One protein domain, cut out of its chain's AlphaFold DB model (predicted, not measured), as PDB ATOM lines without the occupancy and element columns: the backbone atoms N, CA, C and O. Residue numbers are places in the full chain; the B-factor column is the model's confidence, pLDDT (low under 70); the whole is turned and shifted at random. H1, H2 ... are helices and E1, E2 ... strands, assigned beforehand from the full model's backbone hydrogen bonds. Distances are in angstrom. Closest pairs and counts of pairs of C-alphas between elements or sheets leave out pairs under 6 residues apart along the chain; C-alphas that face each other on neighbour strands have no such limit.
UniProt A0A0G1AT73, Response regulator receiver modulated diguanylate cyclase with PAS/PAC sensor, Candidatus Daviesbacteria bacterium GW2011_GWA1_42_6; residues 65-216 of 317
ATOM      1  N   SER A  65      89.820 -52.752  -1.012       45.72
ATOM      2  CA  SER A  65      89.018 -51.627  -1.486       45.72
ATOM      3  C   SER A  65      89.752 -50.761  -2.504       45.72
ATOM      4  O   SER A  65      89.106 -50.342  -3.439       45.72
ATOM      5  N   LEU A  66      91.058 -50.499  -2.380       47.84
ATOM      6  CA  LEU A  66      91.808 -49.617  -3.285       47.84
ATOM      7  C   LEU A  66      92.304 -50.359  -4.535       47.84
ATOM      8  O   LEU A  66      92.332 -49.740  -5.589       47.84
ATOM      9  N   ASP A  67      92.585 -51.667  -4.459       60.88
ATOM     10  CA  ASP A  67      92.801 -52.498  -5.658       60.88
ATOM     11  C   ASP A  67      91.492 -52.624  -6.441       60.88
ATOM     12  O   ASP A  67      91.455 -52.329  -7.631       60.88
ATOM     13  N   LEU A  68      90.386 -52.974  -5.770       68.56
ATOM     14  CA  LEU A  68      89.077 -53.030  -6.419       68.56
ATOM     15  C   LEU A  68      88.644 -51.650  -6.914       68.56
ATOM     16  O   LEU A  68      88.163 -51.548  -8.030       68.56
ATOM     17  N   ARG A  69      88.869 -50.577  -6.148       73.62
ATOM     18  CA  ARG A  69      88.591 -49.196  -6.567       73.62
ATOM     19  C   ARG A  69      89.417 -48.823  -7.788       73.62
ATOM     20  O   ARG A  69      88.835 -48.335  -8.737       73.62
ATOM     21  N   GLN A  70      90.726 -49.077  -7.810       71.06
ATOM     22  CA  GLN A  70      91.566 -48.806  -8.983       71.06
ATOM     23  C   GLN A  70      91.122 -49.619 -10.200       71.06
ATOM     24  O   GLN A  70      91.021 -49.066 -11.291       71.06
ATOM     25  N   ILE A  71      90.796 -50.901 -10.017       68.62
ATOM     26  CA  ILE A  71      90.241 -51.744 -11.082       68.62
ATOM     27  C   ILE A  71      88.916 -51.155 -11.583       68.62
ATOM     28  O   ILE A  71      88.720 -51.042 -12.788       68.62
ATOM     29  N   LEU A  72      88.030 -50.731 -10.680       77.25
ATOM     30  CA  LEU A  72      86.758 -50.096 -11.018       77.25
ATOM     31  C   LEU A  72      86.952 -48.758 -11.738       77.25
ATOM     32  O   LEU A  72      86.249 -48.515 -12.707       77.25
ATOM     33  N   GLU A  73      87.917 -47.924 -11.343       78.25
ATOM     34  CA  GLU A  73      88.242 -46.690 -12.074       78.25
ATOM     35  C   GLU A  73      88.708 -47.001 -13.501       78.25
ATOM     36  O   GLU A  73      88.195 -46.409 -14.445       78.25
ATOM     37  N   VAL A  74      89.597 -47.986 -13.690       72.19
ATOM     38  CA  VAL A  74      90.033 -48.411 -15.033       72.19
ATOM     39  C   VAL A  74      88.857 -48.946 -15.855       72.19
ATOM     40  O   VAL A  74      88.769 -48.681 -17.056       72.19
ATOM     41  N   LEU A  75      87.930 -49.679 -15.231       72.12
ATOM     42  CA  LEU A  75      86.717 -50.159 -15.896       72.12
ATOM     43  C   LEU A  75      85.794 -49.010 -16.293       72.12
ATOM     44  O   LEU A  75      85.292 -49.006 -17.410       72.12
ATOM     45  N   ILE A  76      85.603 -48.023 -15.422       76.94
ATOM     46  CA  ILE A  76      84.796 -46.826 -15.688       76.94
ATOM     47  C   ILE A  76      85.393 -46.010 -16.828       76.94
ATOM     48  O   ILE A  76      84.671 -45.604 -17.738       76.94
ATOM     49  N   ASP A  77      86.707 -45.805 -16.820       76.56
ATOM     50  CA  ASP A  77      87.399 -45.094 -17.891       76.56
ATOM     51  C   ASP A  77      87.298 -45.874 -19.215       76.56
ATOM     52  O   ASP A  77      87.050 -45.287 -20.267       76.56
ATOM     53  N   SER A  78      87.378 -47.209 -19.167       69.50
ATOM     54  CA  SER A  78      87.168 -48.067 -20.345       69.50
ATOM     55  C   SER A  78      85.726 -47.998 -20.864       69.50
ATOM     56  O   SER A  78      85.511 -47.986 -22.074       69.50
ATOM     57  N   LEU A  79      84.736 -47.918 -19.970       71.19
ATOM     58  CA  LEU A  79      83.322 -47.761 -20.328       71.19
ATOM     59  C   LEU A  79      83.031 -46.373 -20.910       71.19
ATOM     60  O   LEU A  79      82.236 -46.270 -21.837       71.19
ATOM     61  N   SER A  80      83.720 -45.332 -20.434       71.88
ATOM     62  CA  SER A  80      83.599 -43.948 -20.934       71.88
ATOM     63  C   SER A  80      83.926 -43.817 -22.420       71.88
ATOM     64  O   SER A  80      83.393 -42.937 -23.086       71.88
ATOM     65  N   GLY A  81      84.789 -44.688 -22.952       68.12
ATOM     66  CA  GLY A  81      85.140 -44.700 -24.374       68.12
ATOM     67  C   GLY A  81      84.189 -45.502 -25.266       68.12
ATOM     68  O   GLY A  81      84.352 -45.483 -26.482       68.12
ATOM     69  N   VAL A  82      83.239 -46.240 -24.685       68.12
ATOM     70  CA  VAL A  82      82.456 -47.265 -25.397       68.12
ATOM     71  C   VAL A  82      80.952 -47.064 -25.242       68.12
ATOM     72  O   VAL A  82      80.195 -47.404 -26.147       68.12
ATOM     73  N   VAL A  83      80.511 -46.530 -24.103       72.19
ATOM     74  CA  VAL A  83      79.098 -46.416 -23.739       72.19
ATOM     75  C   VAL A  83      78.790 -44.973 -23.371       72.19
ATOM     76  O   VAL A  83      79.451 -44.392 -22.516       72.19
ATOM     77  N   GLU A  84      77.756 -44.403 -23.988       80.00
ATOM     78  CA  GLU A  84      77.235 -43.102 -23.576       80.00
ATOM     79  C   GLU A  84      76.535 -43.211 -22.213       80.00
ATOM     80  O   GLU A  84      75.719 -44.109 -21.980       80.00
ATOM     81  N   PHE A  85      76.834 -42.282 -21.305       86.81
ATOM     82  CA  PHE A  85      76.180 -42.189 -20.003       86.81
ATOM     83  C   PHE A  85      76.188 -40.759 -19.468       86.81
ATOM     84  O   PHE A  85      77.075 -39.967 -19.777       86.81
ATOM     85  N   SER A  86      75.215 -40.455 -18.610       88.81
ATOM     86  CA  SER A  86      75.138 -39.178 -17.890       88.81
ATOM     87  C   SER A  86      75.842 -39.278 -16.534       88.81
ATOM     88  O   SER A  86      76.457 -38.326 -16.047       88.81
ATOM     89  N   THR A  87      75.775 -40.449 -15.900       90.12
ATOM     90  CA  THR A  87      76.408 -40.729 -14.610       90.12
ATOM     91  C   THR A  87      76.832 -42.190 -14.522       90.12
ATOM     92  O   THR A  87      76.119 -43.084 -14.972       90.12
ATOM     93  N   ILE A  88      77.983 -42.434 -13.901       90.38
ATOM     94  CA  ILE A  88      78.450 -43.770 -13.536       90.38
ATOM     95  C   ILE A  88      78.765 -43.800 -12.045       90.38
ATOM     96  O   ILE A  88      79.437 -42.914 -11.515       90.38
ATOM     97  N   ALA A  89      78.247 -44.801 -11.352       91.06
ATOM     98  CA  ALA A  89      78.387 -44.960  -9.917       91.06
ATOM     99  C   ALA A  89      78.915 -46.351  -9.589       91.06
ATOM    100  O   ALA A  89      78.620 -47.316 -10.288       91.06
ATOM    101  N   TYR A  90      79.668 -46.481  -8.506       89.31
ATOM    102  CA  TYR A  90      79.960 -47.791  -7.941       89.31
ATOM    103  C   TYR A  90      79.917 -47.769  -6.426       89.31
ATOM    104  O   TYR A  90      80.262 -46.774  -5.786       89.31
ATOM    105  N   ILE A  91      79.520 -48.904  -5.862       87.81
ATOM    106  CA  ILE A  91      79.458 -49.131  -4.424       87.81
ATOM    107  C   ILE A  91      80.303 -50.342  -4.042       87.81
ATOM    108  O   ILE A  91      80.236 -51.397  -4.676       87.81
ATOM    109  N   ILE A  92      81.123 -50.162  -3.005       84.44
ATOM    110  CA  ILE A  92      81.988 -51.196  -2.430       84.44
ATOM    111  C   ILE A  92      81.596 -51.380  -0.956       84.44
ATOM    112  O   ILE A  92      81.593 -50.392  -0.210       84.44
ATOM    113  N   PRO A  93      81.311 -52.614  -0.502       77.88
ATOM    114  CA  PRO A  93      81.105 -52.906   0.905       77.88
ATOM    115  C   PRO A  93      82.433 -52.805   1.667       77.88
ATOM    116  O   PRO A  93      83.469 -53.336   1.261       77.88
ATOM    117  N   GLY A  94      82.402 -52.102   2.789       70.00
ATOM    118  CA  GLY A  94      83.495 -51.942   3.741       70.00
ATOM    119  C   GLY A  94      83.310 -52.804   4.993       70.00
ATOM    120  O   GLY A  94      82.487 -53.717   5.050       70.00
ATOM    121  N   LYS A  95      84.111 -52.525   6.027       65.19
ATOM    122  CA  LYS A  95      84.003 -53.204   7.329       65.19
ATOM    123  C   LYS A  95      82.813 -52.652   8.126       65.19
ATOM    124  O   LYS A  95      82.487 -51.473   8.011       65.19
ATOM    125  N   GLU A  96      82.205 -53.500   8.960       65.00
ATOM    126  CA  GLU A  96      81.148 -53.113   9.920       65.00
ATOM    127  C   GLU A  96      79.887 -52.515   9.266       65.00
ATOM    128  O   GLU A  96      79.232 -51.649   9.835       65.00
ATOM    129  N   GLY A  97      79.549 -52.951   8.046       65.88
ATOM    130  CA  GLY A  97      78.359 -52.470   7.330       65.88
ATOM    131  C   GLY A  97      78.507 -51.075   6.716       65.88
ATOM    132  O   GLY A  97      77.546 -50.559   6.148       65.88
ATOM    133  N   ARG A  98      79.700 -50.465   6.785       73.88
ATOM    134  CA  ARG A  98      80.004 -49.245   6.030       73.88
ATOM    135  C   ARG A  98      80.142 -49.552   4.549       73.88
ATOM    136  O   ARG A  98      80.678 -50.596   4.200       73.88
ATOM    137  N   CYS A  99      79.731 -48.637   3.682       81.62
ATOM    138  CA  CYS A  99      79.932 -48.736   2.236       81.62
ATOM    139  C   CYS A  99      80.610 -47.478   1.706       81.62
ATOM    140  O   CYS A  99      80.386 -46.392   2.227       81.62
ATOM    141  N   SER A 100      81.418 -47.613   0.657       85.94
ATOM    142  CA  SER A 100      81.927 -46.465  -0.095       85.94
ATOM    143  C   SER A 100      81.180 -46.381  -1.415       85.94
ATOM    144  O   SER A 100      81.231 -47.324  -2.205       85.94
ATOM    145  N   LEU A 101      80.480 -45.269  -1.628       88.81
ATOM    146  CA  LEU A 101      79.774 -44.949  -2.860       88.81
ATOM    147  C   LEU A 101      80.536 -43.839  -3.576       88.81
ATOM    148  O   LEU A 101      80.722 -42.753  -3.026       88.81
ATOM    149  N   LYS A 102      80.949 -44.088  -4.816       90.25
ATOM    150  CA  LYS A 102      81.485 -43.038  -5.680       90.25
ATOM    151  C   LYS A 102      80.554 -42.824  -6.857       90.25
ATOM    152  O   LYS A 102      80.147 -43.790  -7.496       90.25
ATOM    153  N   ILE A 103      80.259 -41.564  -7.151       90.69
ATOM    154  CA  ILE A 103      79.458 -41.160  -8.302       90.69
ATOM    155  C   ILE A 103      80.294 -40.213  -9.164       90.69
ATOM    156  O   ILE A 103      80.860 -39.230  -8.676       90.69
ATOM    157  N   ARG A 104      80.395 -40.523 -10.455       90.44
ATOM    158  CA  ARG A 104      81.052 -39.690 -11.456       90.44
ATOM    159  C   ARG A 104      80.020 -39.155 -12.436       90.44
ATOM    160  O   ARG A 104      79.342 -39.916 -13.121       90.44
ATOM    161  N   VAL A 105      79.936 -37.836 -12.491       90.00
ATOM    162  CA  VAL A 105      79.004 -37.082 -13.323       90.00
ATOM    163  C   VAL A 105      79.716 -36.698 -14.621       90.00
ATOM    164  O   VAL A 105      80.722 -35.988 -14.588       90.00
ATOM    165  N   ALA A 106      79.237 -37.198 -15.762       86.69
ATOM    166  CA  ALA A 106      79.849 -36.923 -17.065       86.69
ATOM    167  C   ALA A 106      79.391 -35.572 -17.637       86.69
ATOM    168  O   ALA A 106      80.203 -34.787 -18.121       86.69
ATOM    169  N   GLU A 107      78.103 -35.266 -17.503       83.50
ATOM    170  CA  GLU A 107      77.450 -34.059 -18.019       83.50
ATOM    171  C   GLU A 107      76.653 -33.351 -16.917       83.50
ATOM    172  O   GLU A 107      76.413 -33.930 -15.862       83.50
ATOM    173  N   GLY A 108      76.256 -32.093 -17.127       81.56
ATOM    174  CA  GLY A 108      75.438 -31.366 -16.153       81.56
ATOM    175  C   GLY A 108      74.094 -32.067 -15.933       81.56
ATOM    176  O   GLY A 108      73.242 -32.059 -16.817       81.56
ATOM    177  N   VAL A 109      73.915 -32.681 -14.762       85.94
ATOM    178  CA  VAL A 109      72.666 -33.341 -14.346       85.94
ATOM    179  C   VAL A 109      72.055 -32.618 -13.150       85.94
ATOM    180  O   VAL A 109      72.776 -32.053 -12.323       85.94
ATOM    181  N   SER A 110      70.729 -32.663 -13.024       88.44
ATOM    182  CA  SER A 110      70.022 -32.080 -11.878       88.44
ATOM    183  C   SER A 110      70.303 -32.816 -10.567       88.44
ATOM    184  O   SER A 110      70.623 -34.009 -10.528       88.44
ATOM    185  N   ARG A 111      70.088 -32.119  -9.445       87.81
ATOM    186  CA  ARG A 111      70.145 -32.733  -8.107       87.81
ATOM    187  C   ARG A 111      69.117 -33.849  -7.920       87.81
ATOM    188  O   ARG A 111      69.403 -34.815  -7.217       87.81
ATOM    189  N   SER A 112      67.935 -33.731  -8.528       86.69
ATOM    190  CA  SER A 112      66.880 -34.751  -8.445       86.69
ATOM    191  C   SER A 112      67.270 -36.028  -9.190       86.69
ATOM    192  O   SER A 112      67.075 -37.123  -8.655       86.69
ATOM    193  N   PHE A 113      67.887 -35.902 -10.368       88.75
ATOM    194  CA  PHE A 113      68.479 -37.031 -11.088       88.75
ATOM    195  C   PHE A 113      69.549 -37.717 -10.236       88.75
ATOM    196  O   PHE A 113      69.480 -38.921 -10.000       88.75
ATOM    197  N   PHE A 114      70.499 -36.938  -9.711       89.50
ATOM    198  CA  PHE A 114      71.588 -37.455  -8.884       89.50
ATOM    199  C   PHE A 114      71.070 -38.209  -7.646       89.50
ATOM    200  O   PHE A 114      71.520 -39.320  -7.355       89.50
ATOM    201  N   ALA A 115      70.084 -37.641  -6.944       88.94
ATOM    202  CA  ALA A 115      69.454 -38.278  -5.789       88.94
ATOM    203  C   ALA A 115      68.754 -39.594  -6.164       88.94
ATOM    204  O   ALA A 115      68.894 -40.584  -5.448       88.94
ATOM    205  N   SER A 116      68.071 -39.622  -7.313       89.19
ATOM    206  CA  SER A 116      67.399 -40.823  -7.821       89.19
ATOM    207  C   SER A 116      68.399 -41.934  -8.149       89.19
ATOM    208  O   SER A 116      68.171 -43.090  -7.801       89.19
ATOM    209  N   VAL A 117      69.541 -41.594  -8.764       89.25
ATOM    210  CA  VAL A 117      70.607 -42.565  -9.066       89.25
ATOM    211  C   VAL A 117      71.160 -43.149  -7.770       89.25
ATOM    212  O   VAL A 117      71.274 -44.365  -7.636       89.25
ATOM    213  N   LYS A 118      71.452 -42.296  -6.785       89.75
ATOM    214  CA  LYS A 118      71.941 -42.731  -5.474       89.75
ATOM    215  C   LYS A 118      70.968 -43.695  -4.790       89.75
ATOM    216  O   LYS A 118      71.395 -44.742  -4.304       89.75
ATOM    217  N   GLU A 119      69.683 -43.356  -4.748       89.06
ATOM    218  CA  GLU A 119      68.656 -44.204  -4.137       89.06
ATOM    219  C   GLU A 119      68.553 -45.558  -4.847       89.06
ATOM    220  O   GLU A 119      68.550 -46.603  -4.191       89.06
ATOM    221  N   GLN A 120      68.565 -45.551  -6.182       88.19
ATOM    222  CA  GLN A 120      68.505 -46.762  -6.993       88.19
ATOM    223  C   GLN A 120      69.711 -47.681  -6.745       88.19
ATOM    224  O   GLN A 120      69.532 -48.870  -6.488       88.19
ATOM    225  N   VAL A 121      70.934 -47.134  -6.736       89.62
ATOM    226  CA  VAL A 121      72.166 -47.900  -6.470       89.62
ATOM    227  C   VAL A 121      72.135 -48.547  -5.091       89.62
ATOM    228  O   VAL A 121      72.461 -49.727  -4.952       89.62
ATOM    229  N   LEU A 122      71.729 -47.795  -4.065       87.62
ATOM    230  CA  LEU A 122      71.645 -48.313  -2.701       87.62
ATOM    231  C   LEU A 122      70.591 -49.416  -2.584       87.62
ATOM    232  O   LEU A 122      70.850 -50.439  -1.949       87.62
ATOM    233  N   LYS A 123      69.432 -49.239  -3.221       87.94
ATOM    234  CA  LYS A 123      68.345 -50.222  -3.228       87.94
ATOM    235  C   LYS A 123      68.744 -51.516  -3.939       87.94
ATOM    236  O   LYS A 123      68.533 -52.601  -3.391       87.94
ATOM    237  N   ASP A 124      69.340 -51.408  -5.122       87.81
ATOM    238  CA  ASP A 124      69.748 -52.564  -5.924       87.81
ATOM    239  C   ASP A 124      70.875 -53.337  -5.235       87.81
ATOM    240  O   ASP A 124      70.820 -54.561  -5.125       87.81
ATOM    241  N   PHE A 125      71.856 -52.628  -4.672       86.38
ATOM    242  CA  PHE A 125      72.942 -53.257  -3.930       86.38
ATOM    243  C   PHE A 125      72.461 -53.920  -2.630       86.38
ATOM    244  O   PHE A 125      72.864 -55.048  -2.339       86.38
ATOM    245  N   SER A 126      71.552 -53.279  -1.886       84.81
ATOM    246  CA  SER A 126      70.933 -53.869  -0.685       84.81
ATOM    247  C   SER A 126      70.163 -55.148  -1.022       84.81
ATOM    248  O   SER A 126      70.280 -56.152  -0.322       84.81
ATOM    249  N   SER A 127      69.435 -55.145  -2.144       84.31
ATOM    250  CA  SER A 127      68.678 -56.310  -2.620       84.31
ATOM    251  C   SER A 127      69.596 -57.469  -3.025       84.31
ATOM    252  O   SER A 127      69.275 -58.623  -2.759       84.31
ATOM    253  N   MET A 128      70.753 -57.181  -3.633       80.19
ATOM    254  CA  MET A 128      71.733 -58.199  -4.044       80.19
ATOM    255  C   MET A 128      72.560 -58.773  -2.888       80.19
ATOM    256  O   MET A 128      73.078 -59.882  -3.000       80.19
ATOM    257  N   THR A 129      72.743 -58.012  -1.809       75.75
ATOM    258  CA  THR A 129      73.616 -58.391  -0.683       75.75
ATOM    259  C   THR A 129      72.856 -58.843   0.560       75.75
ATOM    260  O   THR A 129      73.495 -59.253   1.528       75.75
ATOM    261  N   GLU A 130      71.520 -58.767   0.546       71.75
ATOM    262  CA  GLU A 130      70.643 -58.986   1.708       71.75
ATOM    263  C   GLU A 130      71.016 -58.103   2.922       71.75
ATOM    264  O   GLU A 130      70.696 -58.417   4.070       71.75
ATOM    265  N   GLN A 131      71.702 -56.977   2.689       68.06
ATOM    266  CA  GLN A 131      72.113 -56.029   3.724       68.06
ATOM    267  C   GLN A 131      71.229 -54.785   3.692       68.06
ATOM    268  O   GLN A 131      71.058 -54.159   2.651       68.06
ATOM    269  N   ASN A 132      70.710 -54.384   4.854       63.25
ATOM    270  CA  ASN A 132      70.037 -53.096   5.000       63.25
ATOM    271  C   ASN A 132      71.081 -51.988   5.149       63.25
ATOM    272  O   ASN A 132      71.715 -51.857   6.199       63.25
ATOM    273  N   LEU A 133      71.258 -51.192   4.098       65.38
ATOM    274  CA  LEU A 133      72.171 -50.055   4.105       65.38
ATOM    275  C   LEU A 133      71.444 -48.806   4.595       65.38
ATOM    276  O   LEU A 133      70.585 -48.253   3.912       65.38
ATOM    277  N   TYR A 134      71.805 -48.341   5.789       59.19
ATOM    278  CA  TYR A 134      71.354 -47.050   6.302       59.19
ATOM    279  C   TYR A 134      72.243 -45.936   5.740       59.19
ATOM    280  O   TYR A 134      73.466 -46.066   5.719       59.19
ATOM    281  N   SER A 135      71.646 -44.815   5.324       57.91
ATOM    282  CA  SER A 135      72.352 -43.692   4.682       57.91
ATOM    283  C   SER A 135      73.522 -43.124   5.500       57.91
ATOM    284  O   SER A 135      74.470 -42.611   4.917       57.91
ATOM    285  N   GLY A 136      73.498 -43.265   6.831       58.56
ATOM    286  CA  GLY A 136      74.583 -42.844   7.730       58.56
ATOM    287  C   GLY A 136      75.830 -43.739   7.730       58.56
ATOM    288  O   GLY A 136      76.820 -43.390   8.364       58.56
ATOM    289  N   LEU A 137      75.799 -44.883   7.040       66.50
ATOM    290  CA  LEU A 137      76.931 -45.810   6.914       66.50
ATOM    291  C   LEU A 137      77.591 -45.752   5.528       66.50
ATOM    292  O   LEU A 137      78.479 -46.553   5.233       66.50
ATOM    293  N   VAL A 138      77.173 -44.818   4.671       79.94
ATOM    294  CA  VAL A 138      77.686 -44.679   3.304       79.94
ATOM    295  C   VAL A 138      78.609 -43.469   3.222       79.94
ATOM    296  O   VAL A 138      78.170 -42.336   3.395       79.94
ATOM    297  N   ASP A 139      79.883 -43.717   2.935       81.69
ATOM    298  CA  ASP A 139      80.863 -42.685   2.612       81.69
ATOM    299  C   ASP A 139      80.754 -42.334   1.123       81.69
ATOM    300  O   ASP A 139      80.990 -43.183   0.255       81.69
ATOM    301  N   GLU A 140      80.331 -41.104   0.833       85.75
ATOM    302  CA  GLU A 140      80.003 -40.638  -0.512       85.75
ATOM    303  C   GLU A 140      81.117 -39.764  -1.087       85.75
ATOM    304  O   GLU A 140      81.563 -38.794  -0.478       85.75
ATOM    305  N   THR A 141      81.533 -40.070  -2.314       85.56
ATOM    306  CA  THR A 141      82.459 -39.237  -3.083       85.56
ATOM    307  C   THR A 141      81.861 -38.896  -4.441       85.56
ATOM    308  O   THR A 141      81.528 -39.788  -5.221       85.56
ATOM    309  N   VAL A 142      81.781 -37.604  -4.759       86.31
ATOM    310  CA  VAL A 142      81.282 -37.111  -6.051       86.31
ATOM    311  C   VAL A 142      82.428 -36.516  -6.858       86.31
ATOM    312  O   VAL A 142      83.300 -35.840  -6.315       86.31
ATOM    313  N   SER A 143      82.447 -36.787  -8.158       85.44
ATOM    314  CA  SER A 143      83.467 -36.280  -9.082       85.44
ATOM    315  C   SER A 143      82.873 -35.980 -10.458       85.44
ATOM    316  O   SER A 143      81.830 -36.528 -10.805       85.44
ATOM    317  N   GLY A 144      83.550 -35.152 -11.256       85.31
ATOM    318  CA  GLY A 144      83.125 -34.810 -12.616       85.31
ATOM    319  C   GLY A 144      82.463 -33.436 -12.721       85.31
ATOM    320  O   GLY A 144      82.849 -32.510 -12.006       85.31
ATOM    321  N   SER A 145      81.520 -33.304 -13.652       83.75
ATOM    322  CA  SER A 145      80.827 -32.044 -13.948       83.75
ATOM    323  C   SER A 145      79.974 -31.566 -12.767       83.75
ATOM    324  O   SER A 145      79.479 -32.367 -11.971       83.75
ATOM    325  N   ALA A 146      79.805 -30.247 -12.641       83.69
ATOM    326  CA  ALA A 146      78.934 -29.668 -11.623       83.69
ATOM    327  C   ALA A 146      77.467 -30.037 -11.888       83.69
ATOM    328  O   ALA A 146      77.046 -30.151 -13.040       83.69
ATOM    329  N   LEU A 147      76.695 -30.203 -10.812       84.50
ATOM    330  CA  LEU A 147      75.252 -30.394 -10.917       84.50
ATOM    331  C   LEU A 147      74.604 -29.117 -11.458       84.50
ATOM    332  O   LEU A 147      74.923 -28.017 -11.001       84.50
ATOM    333  N   ASP A 148      73.686 -29.287 -12.401       84.19
ATOM    334  CA  ASP A 148      72.996 -28.203 -13.088       84.19
ATOM    335  C   ASP A 148      71.483 -28.428 -13.030       84.19
ATOM    336  O   ASP A 148      70.917 -29.266 -13.732       84.19
ATOM    337  N   ASP A 149      70.817 -27.662 -12.166       83.50
ATOM    338  CA  ASP A 149      69.370 -27.746 -11.969       83.50
ATOM    339  C   ASP A 149      68.572 -27.116 -13.128       83.50
ATOM    340  O   ASP A 149      67.350 -27.260 -13.177       83.50
ATOM    341  N   SER A 150      69.235 -26.461 -14.093       74.75
ATOM    342  CA  SER A 150      68.582 -26.052 -15.342       74.75
ATOM    343  C   SER A 150      68.225 -27.253 -16.231       74.75
ATOM    344  O   SER A 150      67.275 -27.183 -17.015       74.75
ATOM    345  N   VAL A 151      68.915 -28.388 -16.051       72.06
ATOM    346  CA  VAL A 151      68.685 -29.647 -16.770       72.06
ATOM    347  C   VAL A 151      67.828 -30.587 -15.916       72.06
ATOM    348  O   VAL A 151      68.311 -31.509 -15.257       72.06
ATOM    349  N   SER A 152      66.513 -30.367 -15.922       75.88
ATOM    350  CA  SER A 152      65.545 -31.174 -15.161       75.88
ATOM    351  C   SER A 152      65.079 -32.410 -15.946       75.88
ATOM    352  O   SER A 152      63.931 -32.496 -16.387       75.88
ATOM    353  N   LEU A 153      65.989 -33.362 -16.162       80.44
ATOM    354  CA  LEU A 153      65.685 -34.652 -16.793       80.44
ATOM    355  C   LEU A 153      65.745 -35.794 -15.758       80.44
ATOM    356  O   LEU A 153      66.695 -35.837 -14.976       80.44
ATOM    357  N   PRO A 154      64.759 -36.714 -15.724       84.75
ATOM    358  CA  PRO A 154      64.797 -37.904 -14.872       84.75
ATOM    359  C   PRO A 154      65.700 -39.002 -15.464       84.75
ATOM    360  O   PRO A 154      66.195 -38.884 -16.585       84.75
ATOM    361  N   ILE A 155      65.898 -40.101 -14.723       85.81
ATOM    362  CA  ILE A 155      66.596 -41.292 -15.234       85.81
ATOM    363  C   ILE A 155      65.788 -41.879 -16.394       85.81
ATOM    364  O   ILE A 155      64.681 -42.374 -16.192       85.81
ATOM    365  N   GLY A 156      66.342 -41.817 -17.604       84.06
ATOM    366  CA  GLY A 156      65.719 -42.353 -18.813       84.06
ATOM    367  C   GLY A 156      66.086 -43.814 -19.067       84.06
ATOM    368  O   GLY A 156      65.269 -44.586 -19.567       84.06
ATOM    369  N   SER A 157      67.306 -44.214 -18.713       87.06
ATOM    370  CA  SER A 157      67.765 -45.601 -18.799       87.06
ATOM    371  C   SER A 157      68.921 -45.852 -17.836       87.06
ATOM    372  O   SER A 157      69.694 -44.945 -17.517       87.06
ATOM    373  N   TYR A 158      69.034 -47.087 -17.347       87.25
ATOM    374  CA  TYR A 158      70.153 -47.511 -16.510       87.25
ATOM    375  C   TYR A 158      70.406 -49.015 -16.627       87.25
ATOM    376  O   TYR A 158      69.513 -49.775 -17.001       87.25
ATOM    377  N   PHE A 159      71.615 -49.445 -16.272       83.69
ATOM    378  CA  PHE A 159      71.932 -50.854 -16.057       83.69
ATOM    379  C   PHE A 159      72.905 -51.031 -14.891       83.69
ATOM    380  O   PHE A 159      73.608 -50.104 -14.480       83.69
ATOM    381  N   ASN A 160      72.947 -52.258 -14.376       83.50
ATOM    382  CA  ASN A 160      73.742 -52.648 -13.222       83.50
ATOM    383  C   ASN A 160      74.714 -53.771 -13.590       83.50
ATOM    384  O   ASN A 160      74.327 -54.755 -14.218       83.50
ATOM    385  N   LEU A 161      75.961 -53.647 -13.144       80.31
ATOM    386  CA  LEU A 161      77.020 -54.625 -13.336       80.31
ATOM    387  C   LEU A 161      77.568 -55.089 -11.975       80.31
ATOM    388  O   LEU A 161      78.379 -54.383 -11.364       80.31
ATOM    389  N   PRO A 162      77.129 -56.255 -11.466       79.75
ATOM    390  CA  PRO A 162      77.657 -56.806 -10.226       79.75
ATOM    391  C   PRO A 162      79.047 -57.412 -10.451       79.75
ATOM    392  O   PRO A 162      79.273 -58.160 -11.404       79.75
ATOM    393  N   ILE A 163      79.969 -57.132  -9.535       75.94
ATOM    394  CA  ILE A 163      81.303 -57.734  -9.492       75.94
ATOM    395  C   ILE A 163      81.301 -58.798  -8.400       75.94
ATOM    396  O   ILE A 163      81.077 -58.486  -7.229       75.94
ATOM    397  N   VAL A 164      81.529 -60.060  -8.772       72.31
ATOM    398  CA  VAL A 164      81.421 -61.215  -7.867       72.31
ATOM    399  C   VAL A 164      82.789 -61.861  -7.674       72.31
ATOM    400  O   VAL A 164      83.422 -62.289  -8.636       72.31
ATOM    401  N   ILE A 165      83.221 -61.987  -6.418       65.25
ATOM    402  CA  ILE A 165      84.492 -62.614  -6.043       65.25
ATOM    403  C   ILE A 165      84.215 -63.715  -5.023       65.25
ATOM    404  O   ILE A 165      83.527 -63.499  -4.025       65.25
ATOM    405  N   GLY A 166      84.701 -64.930  -5.289       59.31
ATOM    406  CA  GLY A 166      84.482 -66.075  -4.398       59.31
ATOM    407  C   GLY A 166      83.000 -66.391  -4.135       59.31
ATOM    408  O   GLY A 166      82.660 -66.841  -3.044       59.31
ATOM    409  N   GLY A 167      82.117 -66.109  -5.101       66.62
ATOM    410  CA  GLY A 167      80.668 -66.323  -4.982       66.62
ATOM    411  C   GLY A 167      79.914 -65.258  -4.176       66.62
ATOM    412  O   GLY A 167      78.724 -65.428  -3.935       66.62
ATOM    413  N   LYS A 168      80.574 -64.168  -3.765       68.94
ATOM    414  CA  LYS A 168      79.951 -63.035  -3.063       68.94
ATOM    415  C   LYS A 168      80.040 -61.763  -3.898       68.94
ATOM    416  O   LYS A 168      81.047 -61.537  -4.568       68.94
ATOM    417  N   VAL A 169      79.007 -60.922  -3.839       77.19
ATOM    418  CA  VAL A 169      79.012 -59.605  -4.493       77.19
ATOM    419  C   VAL A 169      80.025 -58.710  -3.778       77.19
ATOM    420  O   VAL A 169      79.847 -58.352  -2.617       77.19
ATOM    421  N   ALA A 170      81.115 -58.395  -4.471       75.38
ATOM    422  CA  ALA A 170      82.216 -57.581  -3.976       75.38
ATOM    423  C   ALA A 170      82.059 -56.096  -4.329       75.38
ATOM    424  O   ALA A 170      82.599 -55.255  -3.621       75.38
ATOM    425  N   ALA A 171      81.340 -55.766  -5.405       80.94
ATOM    426  CA  ALA A 171      80.944 -54.401  -5.745       80.94
ATOM    427  C   ALA A 171      79.754 -54.403  -6.710       80.94
ATOM    428  O   ALA A 171      79.465 -55.416  -7.350       80.94
ATOM    429  N   LEU A 172      79.103 -53.252  -6.850       86.00
ATOM    430  CA  LEU A 172      78.107 -53.002  -7.889       86.00
ATOM    431  C   LEU A 172      78.475 -51.726  -8.638       86.00
ATOM    432  O   LEU A 172      78.706 -50.699  -8.004       86.00
ATOM    433  N   VAL A 173      78.513 -51.797  -9.967       86.25
ATOM    434  CA  VAL A 173      78.639 -50.631 -10.848       86.25
ATOM    435  C   VAL A 173      77.276 -50.345 -11.460       86.25
ATOM    436  O   VAL A 173      76.614 -51.252 -11.949       86.25
ATOM    437  N   ASN A 174      76.860 -49.090 -11.445       89.69
ATOM    438  CA  ASN A 174      75.639 -48.604 -12.063       89.69
ATOM    439  C   ASN A 174      75.997 -47.559 -13.112       89.69
ATOM    440  O   ASN A 174      76.825 -46.683 -12.869       89.69
ATOM    441  N   VAL A 175      75.360 -47.655 -14.270       87.56
ATOM    442  CA  VAL A 175      75.499 -46.684 -15.351       87.56
ATOM    443  C   VAL A 175      74.112 -46.156 -15.663       87.56
ATOM    444  O   VAL A 175      73.201 -46.944 -15.919       87.56
ATOM    445  N   ALA A 176      73.946 -44.838 -15.617       89.56
ATOM    446  CA  ALA A 176      72.667 -44.166 -15.784       89.56
ATOM    447  C   ALA A 176      72.757 -43.052 -16.831       89.56
ATOM    448  O   ALA A 176      73.758 -42.333 -16.931       89.56
ATOM    449  N   SER A 177      71.675 -42.875 -17.587       89.50
ATOM    450  CA  SER A 177      71.532 -41.808 -18.571       89.50
ATOM    451  C   SER A 177      70.189 -41.089 -18.451       89.50
ATOM    452  O   SER A 177      69.163 -41.689 -18.124       89.50
ATOM    453  N   CYS A 178      70.193 -39.796 -18.773       86.81
ATOM    454  CA  CYS A 178      68.993 -38.992 -19.006       86.81
ATOM    455  C   CYS A 178      68.241 -39.426 -20.282       86.81
ATOM    456  O   CYS A 178      67.059 -39.120 -20.438       86.81
ATOM    457  N   LYS A 179      68.904 -40.135 -21.211       85.81
ATOM    458  CA  LYS A 179      68.303 -40.617 -22.463       85.81
ATOM    459  C   LYS A 179      67.448 -41.859 -22.214       85.81
ATOM    460  O   LYS A 179      67.883 -42.811 -21.567       85.81
ATOM    461  N   ILE A 180      66.231 -41.861 -22.751       82.25
ATOM    462  CA  ILE A 180      65.297 -42.990 -22.651       82.25
ATOM    463  C   ILE A 180      65.711 -44.081 -23.640       82.25
ATOM    464  O   ILE A 180      66.068 -43.777 -24.773       82.25
ATOM    465  N   GLY A 181      65.660 -45.345 -23.214       74.19
ATOM    466  CA  GLY A 181      65.841 -46.494 -24.112       74.19
ATOM    467  C   GLY A 181      67.273 -46.741 -24.601       74.19
ATOM    468  O   GLY A 181      67.483 -47.670 -25.371       74.19
ATOM    469  N   LEU A 182      68.266 -45.983 -24.113       73.88
ATOM    470  CA  LEU A 182      69.678 -46.110 -24.511       73.88
ATOM    471  C   LEU A 182      70.238 -47.528 -24.294       73.88
ATOM    472  O   LEU A 182      71.171 -47.952 -24.967       73.88
ATOM    473  N   TYR A 183      69.650 -48.260 -23.347       73.25
ATOM    474  CA  TYR A 183      70.032 -49.618 -22.970       73.25
ATOM    475  C   TYR A 183      68.882 -50.629 -23.179       73.25
ATOM    476  O   TYR A 183      68.824 -51.628 -22.462       73.25
ATOM    477  N   GLY A 184      67.941 -50.354 -24.100       60.78
ATOM    478  CA  GLY A 184      66.663 -51.079 -24.232       60.78
ATOM    479  C   GLY A 184      66.478 -52.035 -25.429       60.78
ATOM    480  O   GLY A 184      65.891 -53.091 -25.218       60.78
ATOM    481  N   ASP A 185      66.980 -51.728 -26.636       56.69
ATOM    482  CA  ASP A 185      66.615 -52.437 -27.896       56.69
ATOM    483  C   ASP A 185      67.831 -52.899 -28.720       56.69
ATOM    484  O   ASP A 185      68.913 -52.402 -28.445       56.69
ATOM    485  N   GLU A 186      67.661 -53.824 -29.689       49.84
ATOM    486  CA  GLU A 186      68.630 -54.619 -30.510       49.84
ATOM    487  C   GLU A 186      70.117 -54.181 -30.600       49.84
ATOM    488  O   GLU A 186      71.007 -55.036 -30.557       49.84
ATOM    489  N   GLU A 187      70.432 -52.884 -30.635       47.22
ATOM    490  CA  GLU A 187      71.784 -52.322 -30.415       47.22
ATOM    491  C   GLU A 187      72.357 -52.666 -29.016       47.22
ATOM    492  O   GLU A 187      73.572 -52.683 -28.790       47.22
ATOM    493  N   THR A 188      71.488 -53.081 -28.094       52.09
ATOM    494  CA  THR A 188      71.804 -53.664 -26.793       52.09
ATOM    495  C   THR A 188      72.500 -55.000 -26.901       52.09
ATOM    496  O   THR A 188      73.249 -55.318 -25.994       52.09
ATOM    497  N   ALA A 189      72.317 -55.804 -27.949       54.47
ATOM    498  CA  ALA A 189      73.018 -57.086 -28.034       54.47
ATOM    499  C   ALA A 189      74.536 -56.870 -28.107       54.47
ATOM    500  O   ALA A 189      75.301 -57.555 -27.427       54.47
ATOM    501  N   VAL A 190      74.967 -55.863 -28.871       55.69
ATOM    502  CA  VAL A 190      76.371 -55.445 -28.952       55.69
ATOM    503  C   VAL A 190      76.806 -54.820 -27.633       55.69
ATOM    504  O   VAL A 190      77.846 -55.207 -27.106       55.69
ATOM    505  N   LEU A 191      75.989 -53.943 -27.042       52.88
ATOM    506  CA  LEU A 191      76.275 -53.358 -25.732       52.88
ATOM    507  C   LEU A 191      76.413 -54.429 -24.637       52.88
ATOM    508  O   LEU A 191      77.422 -54.448 -23.953       52.88
ATOM    509  N   TYR A 192      75.476 -55.365 -24.497       56.53
ATOM    510  CA  TYR A 192      75.526 -56.491 -23.558       56.53
ATOM    511  C   TYR A 192      76.672 -57.451 -23.868       56.53
ATOM    512  O   TYR A 192      77.254 -58.006 -22.940       56.53
ATOM    513  N   THR A 193      77.047 -57.626 -25.138       57.22
ATOM    514  CA  THR A 193      78.236 -58.407 -25.512       57.22
ATOM    515  C   THR A 193      79.506 -57.703 -25.047       57.22
ATOM    516  O   THR A 193      80.360 -58.333 -24.424       57.22
ATOM    517  N   ILE A 194      79.620 -56.392 -25.274       57.22
ATOM    518  CA  ILE A 194      80.768 -55.600 -24.831       57.22
ATOM    519  C   ILE A 194      80.798 -55.509 -23.303       57.22
ATOM    520  O   ILE A 194      81.841 -55.750 -22.710       57.22
ATOM    521  N   LEU A 195      79.667 -55.258 -22.645       54.47
ATOM    522  CA  LEU A 195      79.540 -55.245 -21.187       54.47
ATOM    523  C   LEU A 195      79.865 -56.615 -20.590       54.47
ATOM    524  O   LEU A 195      80.618 -56.696 -19.624       54.47
ATOM    525  N   GLY A 196      79.372 -57.700 -21.187       57.31
ATOM    526  CA  GLY A 196      79.708 -59.068 -20.803       57.31
ATOM    527  C   GLY A 196      81.199 -59.357 -20.971       57.31
ATOM    528  O   GLY A 196      81.817 -59.972 -20.098       57.31
ATOM    529  N   GLN A 197      81.815 -58.854 -22.041       60.41
ATOM    530  CA  GLN A 197      83.246 -58.984 -22.291       60.41
ATOM    531  C   GLN A 197      84.071 -58.158 -21.300       60.41
ATOM    532  O   GLN A 197      84.992 -58.704 -20.696       60.41
ATOM    533  N   VAL A 198      83.715 -56.896 -21.056       56.59
ATOM    534  CA  VAL A 198      84.338 -56.018 -20.052       56.59
ATOM    535  C   VAL A 198      84.229 -56.643 -18.664       56.59
ATOM    536  O   VAL A 198      85.232 -56.747 -17.964       56.59
ATOM    537  N   SER A 199      83.059 -57.166 -18.297       57.59
ATOM    538  CA  SER A 199      82.834 -57.848 -17.019       57.59
ATOM    539  C   SER A 199      83.654 -59.135 -16.894       57.59
ATOM    540  O   SER A 199      84.270 -59.409 -15.866       57.59
ATOM    541  N   THR A 200      83.759 -59.908 -17.975       62.53
ATOM    542  CA  THR A 200      84.603 -61.109 -18.008       62.53
ATOM    543  C   THR A 200      86.082 -60.760 -17.850       62.53
ATOM    544  O   THR A 200      86.797 -61.448 -17.122       62.53
ATOM    545  N   GLN A 201      86.561 -59.701 -18.509       55.84
ATOM    546  CA  GLN A 201      87.948 -59.245 -18.380       55.84
ATOM    547  C   GLN A 201      88.230 -58.678 -16.983       55.84
ATOM    548  O   GLN A 201      89.251 -59.023 -16.391       55.84
ATOM    549  N   ALA A 202      87.298 -57.899 -16.423       56.03
ATOM    550  CA  ALA A 202      87.345 -57.416 -15.045       56.03
ATOM    551  C   ALA A 202      87.506 -58.574 -14.052       56.03
ATOM    552  O   ALA A 202      88.444 -58.600 -13.255       56.03
ATOM    553  N   ASN A 203      86.631 -59.579 -14.152       60.56
ATOM    554  CA  ASN A 203      86.650 -60.745 -13.274       60.56
ATOM    555  C   ASN A 203      87.939 -61.564 -13.430       60.56
ATOM    556  O   ASN A 203      88.516 -61.991 -12.430       60.56
ATOM    557  N   LYS A 204      88.438 -61.751 -14.660       63.22
ATOM    558  CA  LYS A 204      89.726 -62.423 -14.909       63.22
ATOM    559  C   LYS A 204      90.890 -61.684 -14.256       63.22
ATOM    560  O   LYS A 204      91.723 -62.324 -13.620       63.22
ATOM    561  N   LEU A 205      90.944 -60.359 -14.395       60.34
ATOM    562  CA  LEU A 205      92.000 -59.546 -13.797       60.34
ATOM    563  C   LEU A 205      92.002 -59.687 -12.270       60.34
ATOM    564  O   LEU A 205      93.042 -59.969 -11.679       60.34
ATOM    565  N   ILE A 206      90.827 -59.586 -11.647       61.62
ATOM    566  CA  ILE A 206      90.660 -59.772 -10.202       61.62
ATOM    567  C   ILE A 206      91.137 -61.166  -9.765       61.62
ATOM    568  O   ILE A 206      91.897 -61.292  -8.804       61.62
ATOM    569  N   GLN A 207      90.756 -62.220 -10.492       64.62
ATOM    570  CA  GLN A 207      91.180 -63.590 -10.184       64.62
ATOM    571  C   GLN A 207      92.696 -63.789 -10.288       64.62
ATOM    572  O   GLN A 207      93.276 -64.504  -9.468       64.62
ATOM    573  N   VAL A 208      93.349 -63.179 -11.282       66.19
ATOM    574  CA  VAL A 208      94.812 -63.227 -11.427       66.19
ATOM    575  C   VAL A 208      95.486 -62.589 -10.214       66.19
ATOM    576  O   VAL A 208      96.377 -63.203  -9.624       66.19
ATOM    577  N   VAL A 209      95.020 -61.409  -9.795       58.72
ATOM    578  CA  VAL A 209      95.543 -60.703  -8.615       58.72
ATOM    579  C   VAL A 209      95.366 -61.541  -7.342       58.72
ATOM    580  O   VAL A 209      96.310 -61.705  -6.565       58.72
ATOM    581  N   GLU A 210      94.191 -62.145  -7.135       65.88
ATOM    582  CA  GLU A 210      93.946 -63.009  -5.973       65.88
ATOM    583  C   GLU A 210      94.795 -64.283  -5.972       65.88
ATOM    584  O   GLU A 210      95.298 -64.698  -4.921       65.88
ATOM    585  N   ASN A 211      94.952 -64.927  -7.129       65.06
ATOM    586  CA  ASN A 211      95.776 -66.125  -7.253       65.06
ATOM    587  C   ASN A 211      97.237 -65.825  -6.942       65.06
ATOM    588  O   ASN A 211      97.867 -66.606  -6.222       65.06
ATOM    589  N   GLU A 212      97.749 -64.689  -7.416       56.62
ATOM    590  CA  GLU A 212      99.096 -64.257  -7.075       56.62
ATOM    591  C   GLU A 212      99.193 -64.067  -5.557       56.62
ATOM    592  O   GLU A 212      99.952 -64.782  -4.908       56.62
ATOM    593  N   LYS A 213      98.309 -63.282  -4.924       56.84
ATOM    594  CA  LYS A 213      98.270 -63.113  -3.452       56.84
ATOM    595  C   LYS A 213      98.260 -64.441  -2.678       56.84
ATOM    596  O   LYS A 213      98.952 -64.579  -1.659       56.84
ATOM    597  N   ARG A 214      97.493 -65.431  -3.144       57.94
ATOM    598  CA  ARG A 214      97.407 -66.759  -2.516       57.94
ATOM    599  C   ARG A 214      98.723 -67.528  -2.635       57.94
ATOM    600  O   ARG A 214      99.187 -68.084  -1.641       57.94
ATOM    601  N   ARG A 215      99.347 -67.519  -3.817       59.62
ATOM    602  CA  ARG A 215     100.649 -68.157  -4.066       59.62
ATOM    603  C   ARG A 215     101.736 -67.568  -3.172       59.62
ATOM    604  O   ARG A 215     102.498 -68.309  -2.557       59.62
ATOM    605  N   LEU A 216     101.761 -66.245  -3.046       54.66
ATOM    606  CA  LEU A 216     102.699 -65.524  -2.186       54.66
ATOM    607  C   LEU A 216     102.509 -65.901  -0.711       54.66
ATOM    608  O   LEU A 216     103.475 -66.206  -0.015       54.66
TER     609      LEU A 216
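Overview. This is residues 65 to 216 of the 317 residues of the protein "Response regulator receiver modulated diguanylate cyclase with PAS/PAC sensor" of Candidatus Daviesbacteria bacterium GW2011_GWA1_42_6 (UniProt A0A0G1AT73). A twisted sheet of five strands makes the core, with H2 over one face and H1 over the other; the long helix H3 runs past edge strand E4 and beside H1, and its residues 211 to 216 stick out. The printed part has 152 residues, with three named helices and five named strands in the order H1 E1 E2 H2 E3 E4 E5 H3. The sheet, E3 E2 E1 E5 E4, is mixed, and so is the class, helices and strands, in three layers, with helices on both faces of the sheet. The whole is compact, with a radius of gyration of the C-alphas of 15.7 A, and spans 54 by 39 by 26 A.

Along the chain. H1, residues 65 to 80, begins at C-alpha 65 (89.018, -51.627, -1.486) and is 21.6 A long. E1 is residues 87 to 93, E2 99 to 105. H2, residues 111 to 129, is 26.9 A long. E3 is residues 138 to 144, E4 157 to 165, E5 168 to 177. H3, residues 187 to 216, 43.9 A long, ends at C-alpha 216 (102.699, -65.524, -2.186).

Arrangement. E1 and E2 form a hairpin, antiparallel, N 90 to O 102 at 2.9 A. E1 and E5 are antiparallel, N 89 to O 174 at 2.8 A. E4 and E5 form a hairpin, N 161 to O 173 at 2.8 A. E3 and E2 are parallel, N 141 to O 101 at 2.9 A; E2, H2 and E3 form a strand-helix-strand unit, two parallel neighbour strands with a helix between, its crossover right-handed. H2 is on the sheet at a height of 8.2 A; its closest C-alphas to E5 are Phe 125 and Leu 172, 6.5 A. H1 is on the opposite face, height 9.2 A. H1 touches H3 with residues 68 to 75 alone, closest C-alphas Leu 75 and Ala 202, 7.3 A, at a shallow tilt of 26 degrees, opposite ways. The closest C-alphas of E4 and H3 are Ile 163 and Asn 203, 7.2 A. Every O i to N i+4 pair is within hydrogen-bond range in H1, H2 and H3.

Size, cuts and confidence. The two C-alphas farthest apart, Ser 150 and Arg 215, are 54.1 A apart. The printed part has no cut. The link E3 to E4 is long, 12 residues. Mean pLDDT of the printed part is 74.7; 55 residues are under 70, among them 184 to 216.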